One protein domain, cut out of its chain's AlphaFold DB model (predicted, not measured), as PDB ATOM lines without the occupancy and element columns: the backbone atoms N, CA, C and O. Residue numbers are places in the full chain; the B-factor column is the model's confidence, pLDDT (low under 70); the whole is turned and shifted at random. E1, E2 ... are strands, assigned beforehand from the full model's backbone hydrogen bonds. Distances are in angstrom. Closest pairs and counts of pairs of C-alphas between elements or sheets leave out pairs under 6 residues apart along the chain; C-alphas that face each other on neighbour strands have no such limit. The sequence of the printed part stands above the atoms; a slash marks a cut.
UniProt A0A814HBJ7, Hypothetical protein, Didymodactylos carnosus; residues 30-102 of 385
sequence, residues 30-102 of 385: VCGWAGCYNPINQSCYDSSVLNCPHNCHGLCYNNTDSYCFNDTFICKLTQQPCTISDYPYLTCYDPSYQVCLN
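Overview. This is residues 30 to 102 of the 385 residues of the protein "Hypothetical protein" of Didymodactylos carnosus (UniProt A0A814HBJ7). Three small two-stranded hairpins follow one another in a row along the longest axis, E4 with E5 in the middle, E2 with E3 on one side of it and E6 with E7 on the other. The single strand E8 lies at the far end beyond E6 and E7, and at the opposite end lies a looped region round E1. The printed part has 73 residues, with no named helix and eight named strands, E1 to E8 in chain order; each of the three sheets is an antiparallel pair. The class is all strand, though 30 of the 73 residues, under half, are in named elements. The whole is loose, with a radius of gyration of the C-alphas of 14.8 A, and elongated, spanning 45 by 27 by 22 A.

Along the chain. E4 is residues 66 to 69, 9.7 A from first to last C-alpha, and E5 is residues 73 to 76, 10.3 A. E6 is residues 80 to 83, 10.2 A, and E7 is residues 90 to 93, 9.9 A. E8, residues 98 to 101, measures 9.7 A and ends with C-alpha 101 at (-144.381, 198.439, 104.632). E2 is residues 54 to 56, 6.9 A, and E3 is residues 59 to 61, 6.6 A. E1, residues 35 to 38, measures 9.4 A and begins with C-alpha 35 at (-155.108, 166.814, 84.006).

Arrangement. E4 and E5 form an antiparallel hairpin, 148 degrees between their directions, with N 69 and O 73 2.7 A apart and N 67 and O 75 2.8 A apart, both within hydrogen-bond range. The closest C-alphas of E5 and E7 are those of Cys 75 and Cys 92, 5.6 A apart. E6 and E7 form a hairpin, antiparallel at 141 degrees, with N 82 and O 91 at 2.8 A. The closest C-alphas of E6 and E8 are those of Cys 82 and Cys 100, at 5.7 A; E8 pairs with no named strand. The closest C-alphas of E2 and E4 are those of Cys 56 and Cys 68, 5.7 A apart. E2 and E3 form a hairpin, antiparallel at 137 degrees, with N 56 and O 59 at 2.8 A. E1 pairs with no named strand and is apart from E2 to E8, but short antiparallel pairings join its residues 35 to 36 with residues 30 to 31 and its residues 37 to 38 with residues 43 to 44.

Size, cuts and confidence. The C-alphas of Ser 47 and Asn 102 are the two farthest apart, at 45.7 A. The printed part has no cut. The link from E1 to E2, residues 39 to 53, is long; that from E6 to E7 is short, and the others are tight. The mean pLDDT of the printed part is 82.8, with residues 31 to 34, 39, 41 to 43 and 45 to 51 under 70.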
ATOM      1  N   VAL A  30    -152.573 173.293  85.897       70.50
ATOM      2  CA  VAL A  30    -152.732 171.912  86.389       70.50
ATOM      3  C   VAL A  30    -154.104 171.764  87.058       70.50
ATOM      4  O   VAL A  30    -154.468 172.557  87.923       70.50
ATOM      5  N   CYS A  31    -154.859 170.740  86.666       69.25
ATOM      6  CA  CYS A  31    -156.152 170.372  87.230       69.25
ATOM      7  C   CYS A  31    -156.113 168.953  87.814       69.25
ATOM      8  O   CYS A  31    -156.041 167.959  87.087       69.25
ATOM      9  N   GLY A  32    -156.212 168.855  89.141       67.94
ATOM     10  CA  GLY A  32    -156.179 167.576  89.850       67.94
ATOM     11  C   GLY A  32    -154.809 166.891  89.789       67.94
ATOM     12  O   GLY A  32    -153.778 167.553  89.723       67.94
ATOM     13  N   TRP A  33    -154.795 165.556  89.856       59.19
ATOM     14  CA  TRP A  33    -153.560 164.758  89.906       59.19
ATOM     15  C   TRP A  33    -152.969 164.390  88.538       59.19
ATOM     16  O   TRP A  33    -151.853 163.881  88.507       59.19
ATOM     17  N   ALA A  34    -153.688 164.611  87.429       59.59
ATOM     18  CA  ALA A  34    -153.226 164.162  86.109       59.59
ATOM     19  C   ALA A  34    -153.679 165.013  84.902       59.59
ATOM     20  O   ALA A  34    -153.318 164.684  83.769       59.59
ATOM     21  N   GLY A  35    -154.478 166.071  85.099       75.25
ATOM     22  CA  GLY A  35    -155.108 166.814  84.006       75.25
ATOM     23  C   GLY A  35    -154.594 168.243  83.852       75.25
ATOM     24  O   GLY A  35    -154.105 168.850  84.800       75.25
ATOM     25  N   CYS A  36    -154.771 168.810  82.659       75.50
ATOM     26  CA  CYS A  36    -154.633 170.246  82.417       75.50
ATOM     27  C   CYS A  36    -156.029 170.880  82.285       75.50
ATOM     28  O   CYS A  36    -156.953 170.284  81.725       75.50
ATOM     29  N   TYR A  37    -156.206 172.067  82.851       73.38
ATOM     30  CA  TYR A  37    -157.402 172.884  82.728       73.38
ATOM     31  C   TYR A  37    -157.357 173.627  81.397       73.38
ATOM     32  O   TYR A  37    -156.416 174.374  81.127       73.38
ATOM     33  N   ASN A  38    -158.380 173.431  80.565       74.12
ATOM     34  CA  ASN A  38    -158.548 174.199  79.343       74.12
ATOM     35  C   ASN A  38    -159.411 175.440  79.644       74.12
ATOM     36  O   ASN A  38    -160.624 175.288  79.833       74.12
ATOM     37  N   PRO A  39    -158.837 176.659  79.647       66.06
ATOM     38  CA  PRO A  39    -159.586 177.868  79.985       66.06
ATOM     39  C   PRO A  39    -160.656 178.232  78.950       66.06
ATOM     40  O   PRO A  39    -161.628 178.892  79.302       66.06
ATOM     41  N   ILE A  40    -160.523 177.783  77.693       71.62
ATOM     42  CA  ILE A  40    -161.513 178.045  76.634       71.62
ATOM     43  C   ILE A  40    -162.800 177.259  76.907       71.62
ATOM     44  O   ILE A  40    -163.899 177.776  76.725       71.62
ATOM     45  N   ASN A  41    -162.659 176.022  77.383       68.69
ATOM     46  CA  ASN A  41    -163.781 175.101  77.572       68.69
ATOM     47  C   ASN A  41    -164.252 175.015  79.033       68.69
ATOM     48  O   ASN A  41    -165.201 174.291  79.319       68.69
ATOM     49  N   GLN A  42    -163.573 175.713  79.954       64.81
ATOM     50  CA  GLN A  42    -163.778 175.638  81.407       64.81
ATOM     51  C   GLN A  42    -163.846 174.197  81.945       64.81
ATOM     52  O   GLN A  42    -164.587 173.887  82.877       64.81
ATOM     53  N   SER A  43    -163.070 173.294  81.349       66.81
ATOM     54  CA  SER A  43    -163.107 171.865  81.650       66.81
ATOM     55  C   SER A  43    -161.701 171.314  81.802       66.81
ATOM     56  O   SER A  43    -160.788 171.698  81.065       66.81
ATOM     57  N   CYS A  44    -161.535 170.355  82.705       71.94
ATOM     58  CA  CYS A  44    -160.322 169.551  82.751       71.94
ATOM     59  C   CYS A  44    -160.411 168.449  81.687       71.94
ATOM     60  O   CYS A  44    -161.509 167.983  81.373       71.94
ATOM     61  N   TYR A  45    -159.274 168.050  81.106       68.00
ATOM     62  CA  TYR A  45    -159.245 167.069  80.003       68.00
ATOM     63  C   TYR A  45    -159.956 165.738  80.318       68.00
ATOM     64  O   TYR A  45    -160.441 165.092  79.396       68.00
ATOM     65  N   ASP A  46    -160.102 165.377  81.596       68.06
ATOM     66  CA  ASP A  46    -160.795 164.165  82.057       68.06
ATOM     67  C   ASP A  46    -162.324 164.309  82.205       68.06
ATOM     68  O   ASP A  46    -162.976 163.531  82.901       68.06
ATOM     69  N   SER A  47    -162.957 165.261  81.511       53.47
ATOM     70  CA  SER A  47    -164.426 165.452  81.487       53.47
ATOM     71  C   SER A  47    -165.078 165.804  82.834       53.47
ATOM     72  O   SER A  47    -166.298 165.969  82.908       53.47
ATOM     73  N   SER A  48    -164.297 166.013  83.894       54.44
ATOM     74  CA  SER A  48    -164.776 166.694  85.090       54.44
ATOM     75  C   SER A  48    -164.948 168.180  84.767       54.44
ATOM     76  O   SER A  48    -163.988 168.927  84.552       54.44
ATOM     77  N   VAL A  49    -166.208 168.614  84.685       49.03
ATOM     78  CA  VAL A  49    -166.551 170.037  84.633       49.03
ATOM     79  C   VAL A  49    -166.192 170.614  85.994       49.03
ATOM     80  O   VAL A  49    -166.940 170.476  86.963       49.03
ATOM     81  N   LEU A  50    -165.016 171.230  86.084       57.22
ATOM     82  CA  LEU A  50    -164.692 172.079  87.212       57.22
ATOM     83  C   LEU A  50    -165.528 173.348  87.025       57.22
ATOM     84  O   LEU A  50    -165.123 174.260  86.308       57.22
ATOM     85  N   ASN A  51    -166.733 173.369  87.601       65.81
ATOM     86  CA  ASN A  51    -167.544 174.578  87.620       65.81
ATOM     87  C   ASN A  51    -166.731 175.637  88.367       65.81
ATOM     88  O   ASN A  51    -166.490 175.516  89.567       65.81
ATOM     89  N   CYS A  52    -166.230 176.599  87.609       73.75
ATOM     90  CA  CYS A  52    -165.340 177.648  88.050       73.75
ATOM     91  C   CYS A  52    -166.201 178.900  88.184       73.75
ATOM     92  O   CYS A  52    -166.293 179.673  87.230       73.75
ATOM     93  N   PRO A  53    -166.911 179.081  89.314       77.75
ATOM     94  CA  PRO A  53    -167.880 180.163  89.441       77.75
ATOM     95  C   PRO A  53    -167.215 181.533  89.260       77.75
ATOM     96  O   PRO A  53    -167.864 182.471  88.804       77.75
ATOM     97  N   HIS A  54    -165.914 181.629  89.564       87.19
ATOM     98  CA  HIS A  54    -165.113 182.830  89.386       87.19
ATOM     99  C   HIS A  54    -163.718 182.501  88.851       87.19
ATOM    100  O   HIS A  54    -163.085 181.529  89.271       87.19
ATOM    101  N   ASN A  55    -163.244 183.337  87.927       89.38
ATOM    102  CA  ASN A  55    -161.964 183.208  87.242       89.38
ATOM    103  C   ASN A  55    -161.119 184.471  87.477       89.38
ATOM    104  O   ASN A  55    -161.639 185.582  87.419       89.38
ATOM    105  N   CYS A  56    -159.829 184.285  87.745       90.56
ATOM    106  CA  CYS A  56    -158.813 185.318  87.908       90.56
ATOM    107  C   CYS A  56    -157.627 184.947  87.004       90.56
ATOM    108  O   CYS A  56    -156.860 184.046  87.333       90.56
ATOM    109  N   HIS A  57    -157.516 185.558  85.824       89.88
ATOM    110  CA  HIS A  57    -156.487 185.239  84.818       89.88
ATOM    111  C   HIS A  57    -156.342 183.750  84.435       89.88
ATOM    112  O   HIS A  57    -155.238 183.230  84.290       89.88
ATOM    113  N   GLY A  58    -157.445 183.017  84.295       83.75
ATOM    114  CA  GLY A  58    -157.397 181.579  84.006       83.75
ATOM    115  C   GLY A  58    -157.246 180.690  85.244       83.75
ATOM    116  O   GLY A  58    -157.276 179.468  85.110       83.75
ATOM    117  N   LEU A  59    -157.133 181.272  86.443       84.25
ATOM    118  CA  LEU A  59    -157.163 180.552  87.713       84.25
ATOM    119  C   LEU A  59    -158.561 180.609  88.325       84.25
ATOM    120  O   LEU A  59    -159.160 181.674  88.467       84.25
ATOM    121  N   CYS A  60    -159.080 179.450  88.708       87.62
ATOM    122  CA  CYS A  60    -160.369 179.342  89.376       87.62
ATOM    123  C   CYS A  60    -160.245 179.641  90.866       87.62
ATOM    124  O   CYS A  60    -159.321 179.154  91.517       87.62
ATOM    125  N   TYR A  61    -161.199 180.393  91.414       89.50
ATOM    126  CA  TYR A  61    -161.276 180.639  92.852       89.50
ATOM    127  C   TYR A  61    -162.714 180.612  93.373       89.50
ATOM    128  O   TYR A  61    -163.684 180.741  92.623       89.50
ATOM    129  N   ASN A  62    -162.843 180.432  94.684       89.31
ATOM    130  CA  ASN A  62    -164.109 180.480  95.395       89.31
ATOM    131  C   ASN A  62    -164.329 181.900  95.946       89.31
ATOM    132  O   ASN A  62    -163.561 182.374  96.777       89.31
ATOM    133  N   ASN A  63    -165.373 182.603  95.500       92.31
ATOM    134  CA  ASN A  63    -165.636 183.973  95.962       92.31
ATOM    135  C   ASN A  63    -166.168 184.057  97.402       92.31
ATOM    136  O   ASN A  63    -166.280 185.156  97.941       92.31
ATOM    137  N   THR A  64    -166.525 182.924  98.016       94.38
ATOM    138  CA  THR A  64    -166.980 182.894  99.414       94.38
ATOM    139  C   THR A  64    -165.828 182.980 100.413       94.38
ATOM    140  O   THR A  64    -166.060 183.382 101.550       94.38
ATOM    141  N   ASP A  65    -164.597 182.645 100.008       94.56
ATOM    142  CA  ASP A  65    -163.405 182.680 100.866       94.56
ATOM    143  C   ASP A  65    -162.245 183.504 100.289       94.56
ATOM    144  O   ASP A  65    -161.313 183.830 101.026       94.56
ATOM    145  N   SER A  66    -162.312 183.881  99.009       95.62
ATOM    146  CA  SER A  66    -161.230 184.540  98.283       95.62
ATOM    147  C   SER A  66    -161.744 185.627  97.334       95.62
ATOM    148  O   SER A  66    -162.922 185.689  96.995       95.62
ATOM    149  N   TYR A  67    -160.851 186.498  96.878       95.69
ATOM    150  CA  TYR A  67    -161.117 187.523  95.874       95.69
ATOM    151  C   TYR A  67    -159.944 187.642  94.899       95.69
ATOM    152  O   TYR A  67    -158.800 187.345  95.244       95.69
ATOM    153  N   CYS A  68    -160.240 188.075  93.676       95.31
ATOM    154  CA  CYS A  68    -159.240 188.381  92.660       95.31
ATOM    155  C   CYS A  68    -158.821 189.853  92.773       95.31
ATOM    156  O   CYS A  68    -159.668 190.747  92.787       95.31
ATOM    157  N   PHE A  69    -157.521 190.106  92.860       93.94
ATOM    158  CA  PHE A  69    -156.907 191.424  92.904       93.94
ATOM    159  C   PHE A  69    -156.167 191.698  91.590       93.94
ATOM    160  O   PHE A  69    -155.385 190.862  91.128       93.94
ATOM    161  N   ASN A  70    -156.412 192.873  90.995       91.56
ATOM    162  CA  ASN A  70    -155.835 193.314  89.716       91.56
ATOM    163  C   ASN A  70    -155.877 192.243  88.610       91.56
ATOM    164  O   ASN A  70    -154.903 192.077  87.879       91.56
ATOM    165  N   ASP A  71    -156.970 191.478  88.540       87.94
ATOM    166  CA  ASP A  71    -157.212 190.436  87.534       87.94
ATOM    167  C   ASP A  71    -156.095 189.395  87.380       87.94
ATOM    168  O   ASP A  71    -156.020 188.746  86.344       87.94
ATOM    169  N   THR A  72    -155.212 189.245  88.373       88.06
ATOM    170  CA  THR A  72    -153.982 188.438  88.260       88.06
ATOM    171  C   THR A  72    -153.642 187.653  89.519       88.06
ATOM    172  O   THR A  72    -152.924 186.658  89.427       88.06
ATOM    173  N   PHE A  73    -154.148 188.056  90.688       90.81
ATOM    174  CA  PHE A  73    -153.763 187.449  91.960       90.81
ATOM    175  C   PHE A  73    -154.971 187.110  92.827       90.81
ATOM    176  O   PHE A  73    -155.867 187.930  92.984       90.81
ATOM    177  N   ILE A  74    -155.004 185.916  93.416       93.75
ATOM    178  CA  ILE A  74    -156.108 185.480  94.280       93.75
ATOM    179  C   ILE A  74    -155.655 185.567  95.740       93.75
ATOM    180  O   ILE A  74    -154.698 184.897  96.125       93.75
ATOM    181  N   CYS A  75    -156.360 186.353  96.555       96.12
ATOM    182  CA  CYS A  75    -156.161 186.437  98.004       96.12
ATOM    183  C   CYS A  75    -157.370 185.896  98.755       96.12
ATOM    184  O   CYS A  75    -158.498 186.038  98.291       96.12
ATOM    185  N   LYS A  76    -157.164 185.339  99.953       96.44
ATOM    186  CA  LYS A  76    -158.290 185.065 100.858       96.44
ATOM    187  C   LYS A  76    -158.952 186.377 101.274       96.44
ATOM    188  O   LYS A  76    -158.264 187.381 101.413       96.44
ATOM    189  N   LEU A  77    -160.252 186.370 101.566       95.81
ATOM    190  CA  LEU A  77    -160.995 187.550 102.041       95.81
ATOM    191  C   LEU A  77    -160.418 188.154 103.331       95.81
ATOM    192  O   LEU A  77    -160.608 189.338 103.590       95.81
ATOM    193  N   THR A  78    -159.701 187.362 104.132       96.12
ATOM    194  CA  THR A  78    -159.004 187.835 105.337       96.12
ATOM    195  C   THR A  78    -157.626 188.427 105.051       96.12
ATOM    196  O   THR A  78    -157.002 188.937 105.970       96.12
ATOM    197  N   GLN A  79    -157.128 188.352 103.816       97.25
ATOM    198  CA  GLN A  79    -155.781 188.766 103.434       97.25
ATOM    199  C   GLN A  79    -155.783 190.060 102.615       97.25
ATOM    200  O   GLN A  79    -156.757 190.410 101.945       97.25
ATOM    201  N   GLN A  80    -154.645 190.746 102.633       96.06
ATOM    202  CA  GLN A  80    -154.392 191.956 101.856       96.06
ATOM    203  C   GLN A  80    -153.222 191.747 100.886       96.06
ATOM    204  O   GLN A  80    -152.312 190.970 101.183       96.06
ATOM    205  N   PRO A  81    -153.226 192.413  99.723       95.12
ATOM    206  CA  PRO A  81    -152.127 192.344  98.775       95.12
ATOM    207  C   PRO A  81    -150.943 193.210  99.225       95.12
ATOM    208  O   PRO A  81    -151.116 194.311  99.741       95.12
ATOM    209  N   CYS A  82    -149.731 192.734  98.960       94.31
ATOM    210  CA  CYS A  82    -148.477 193.459  99.118       94.31
ATOM    211  C   CYS A  82    -147.659 193.329  97.832       94.31
ATOM    212  O   CYS A  82    -147.447 192.223  97.335       94.31
ATOM    213  N   THR A  83    -147.204 194.455  97.290       91.12
ATOM    214  CA  THR A  83    -146.248 194.482  96.176       91.12
ATOM    215  C   THR A  83    -144.848 194.447  96.764       91.12
ATOM    216  O   THR A  83    -144.539 195.338  97.544       91.12
ATOM    217  N   ILE A  84    -144.022 193.456  96.425       86.56
ATOM    218  CA  ILE A  84    -142.642 193.361  96.930       86.56
ATOM    219  C   ILE A  84    -141.670 194.017  95.933       86.56
ATOM    220  O   ILE A  84    -141.900 193.963  94.731       86.56
ATOM    221  N   SER A  85    -140.618 194.694  96.408       78.31
ATOM    222  CA  SER A  85    -139.689 195.460  95.551       78.31
ATOM    223  C   SER A  85    -138.770 194.582  94.704       78.31
ATOM    224  O   SER A  85    -138.469 194.917  93.560       78.31
ATOM    225  N   ASP A  86    -138.323 193.458  95.267       72.75
ATOM    226  CA  ASP A  86    -137.239 192.650  94.689       72.75
ATOM    227  C   ASP A  86    -137.712 191.771  93.531       72.75
ATOM    228  O   ASP A  86    -136.919 191.315  92.709       72.75
ATOM    229  N   TYR A  87    -139.023 191.579  93.440       70.94
ATOM    230  CA  TYR A  87    -139.696 190.974  92.312       70.94
ATOM    231  C   TYR A  87    -141.073 191.616  92.177       70.94
ATOM    232  O   TYR A  87    -141.762 191.707  93.189       70.94
ATOM    233  N   PRO A  88    -141.549 191.950  90.962       75.00
ATOM    234  CA  PRO A  88    -142.898 192.478  90.729       75.00
ATOM    235  C   PRO A  88    -143.998 191.420  90.963       75.00
ATOM    236  O   PRO A  88    -145.016 191.402  90.274       75.00
ATOM    237  N   TYR A  89    -143.796 190.503  91.908       83.00
ATOM    238  CA  TYR A  89    -144.806 189.587  92.385       83.00
ATOM    239  C   TYR A  89    -145.629 190.277  93.462       83.00
ATOM    240  O   TYR A  89    -145.130 190.805  94.460       83.00
ATOM    241  N   LEU A  90    -146.933 190.254  93.232       89.94
ATOM    242  CA  LEU A  90    -147.903 190.488  94.274       89.94
ATOM    243  C   LEU A  90    -147.915 189.269  95.201       89.94
ATOM    244  O   LEU A  90    -147.776 188.139  94.741       89.94
ATOM    245  N   THR A  91    -148.103 189.483  96.494       92.56
ATOM    246  CA  THR A  91    -148.340 188.400  97.449       92.56
ATOM    247  C   THR A  91    -149.409 188.807  98.448       92.56
ATOM    248  O   THR A  91    -149.537 189.982  98.783       92.56
ATOM    249  N   CYS A  92    -150.186 187.846  98.936       95.50
ATOM    250  CA  CYS A  92    -151.185 188.090  99.970       95.50
ATOM    251  C   CYS A  92    -150.540 187.911 101.344       95.50
ATOM    252  O   CYS A  92    -149.775 186.967 101.546       95.50
ATOM    253  N   TYR A  93    -150.870 188.782 102.288       95.44
ATOM    254  CA  TYR A  93    -150.472 188.666 103.688       95.44
ATOM    255  C   TYR A  93    -151.695 188.737 104.595       95.44
ATOM    256  O   TYR A  93    -152.736 189.275 104.213       95.44
ATOM    257  N   ASP A  94    -151.580 188.178 105.793       95.81
ATOM    258  CA  ASP A  94    -152.641 188.237 106.795       95.81
ATOM    259  C   ASP A  94    -152.433 189.458 107.712       95.81
ATOM    260  O   ASP A  94    -151.498 189.466 108.516       95.81
ATOM    261  N   PRO A  95    -153.284 190.495 107.640       94.00
ATOM    262  CA  PRO A  95    -153.122 191.720 108.416       94.00
ATOM    263  C   PRO A  95    -153.263 191.513 109.934       94.00
ATOM    264  O   PRO A  95    -152.976 192.435 110.693       94.00
ATOM    265  N   SER A  96    -153.696 190.335 110.406       93.50
ATOM    266  CA  SER A  96    -153.760 190.037 111.843       93.50
ATOM    267  C   SER A  96    -152.386 189.805 112.485       93.50
ATOM    268  O   SER A  96    -152.233 190.029 113.686       93.50
ATOM    269  N   TYR A  97    -151.375 189.403 111.708       93.00
ATOM    270  CA  TYR A  97    -150.005 189.192 112.199       93.00
ATOM    271  C   TYR A  97    -148.910 189.644 111.228       93.00
ATOM    272  O   TYR A  97    -147.729 189.515 111.550       93.00
ATOM    273  N   GLN A  98    -149.264 190.204 110.070       94.00
ATOM    274  CA  GLN A  98    -148.333 190.743 109.083       94.00
ATOM    275  C   GLN A  98    -148.717 192.158 108.658       94.00
ATOM    276  O   GLN A  98    -149.860 192.593 108.785       94.00
ATOM    277  N   VAL A  99    -147.747 192.878 108.114       93.56
ATOM    278  CA  VAL A  99    -147.927 194.201 107.527       93.56
ATOM    279  C   VAL A  99    -147.051 194.330 106.286       93.56
ATOM    280  O   VAL A  99    -145.968 193.746 106.217       93.56
ATOM    281  N   CYS A 100    -147.526 195.090 105.304       93.00
ATOM    282  CA  CYS A 100    -146.762 195.466 104.123       93.00
ATOM    283  C   CYS A 100    -146.285 196.912 104.272       93.00
ATOM    284  O   CYS A 100    -147.090 197.841 104.197       93.00
ATOM    285  N   LEU A 101    -144.988 197.113 104.496       91.44
ATOM    286  CA  LEU A 101    -144.381 198.439 104.632       91.44
ATOM    287  C   LEU A 101    -143.311 198.618 103.567       91.44
ATOM    288  O   LEU A 101    -142.411 197.793 103.460       91.44
ATOM    289  N   ASN A 102    -143.411 199.695 102.781       88.19
ATOM    290  CA  ASN A 102    -142.451 200.034 101.724       88.19
ATOM    291  C   ASN A 102    -142.067 198.836 100.843       88.19
ATOM    292  O   ASN A 102    -140.895 198.610 100.571       88.19
TER     293      ASN A 102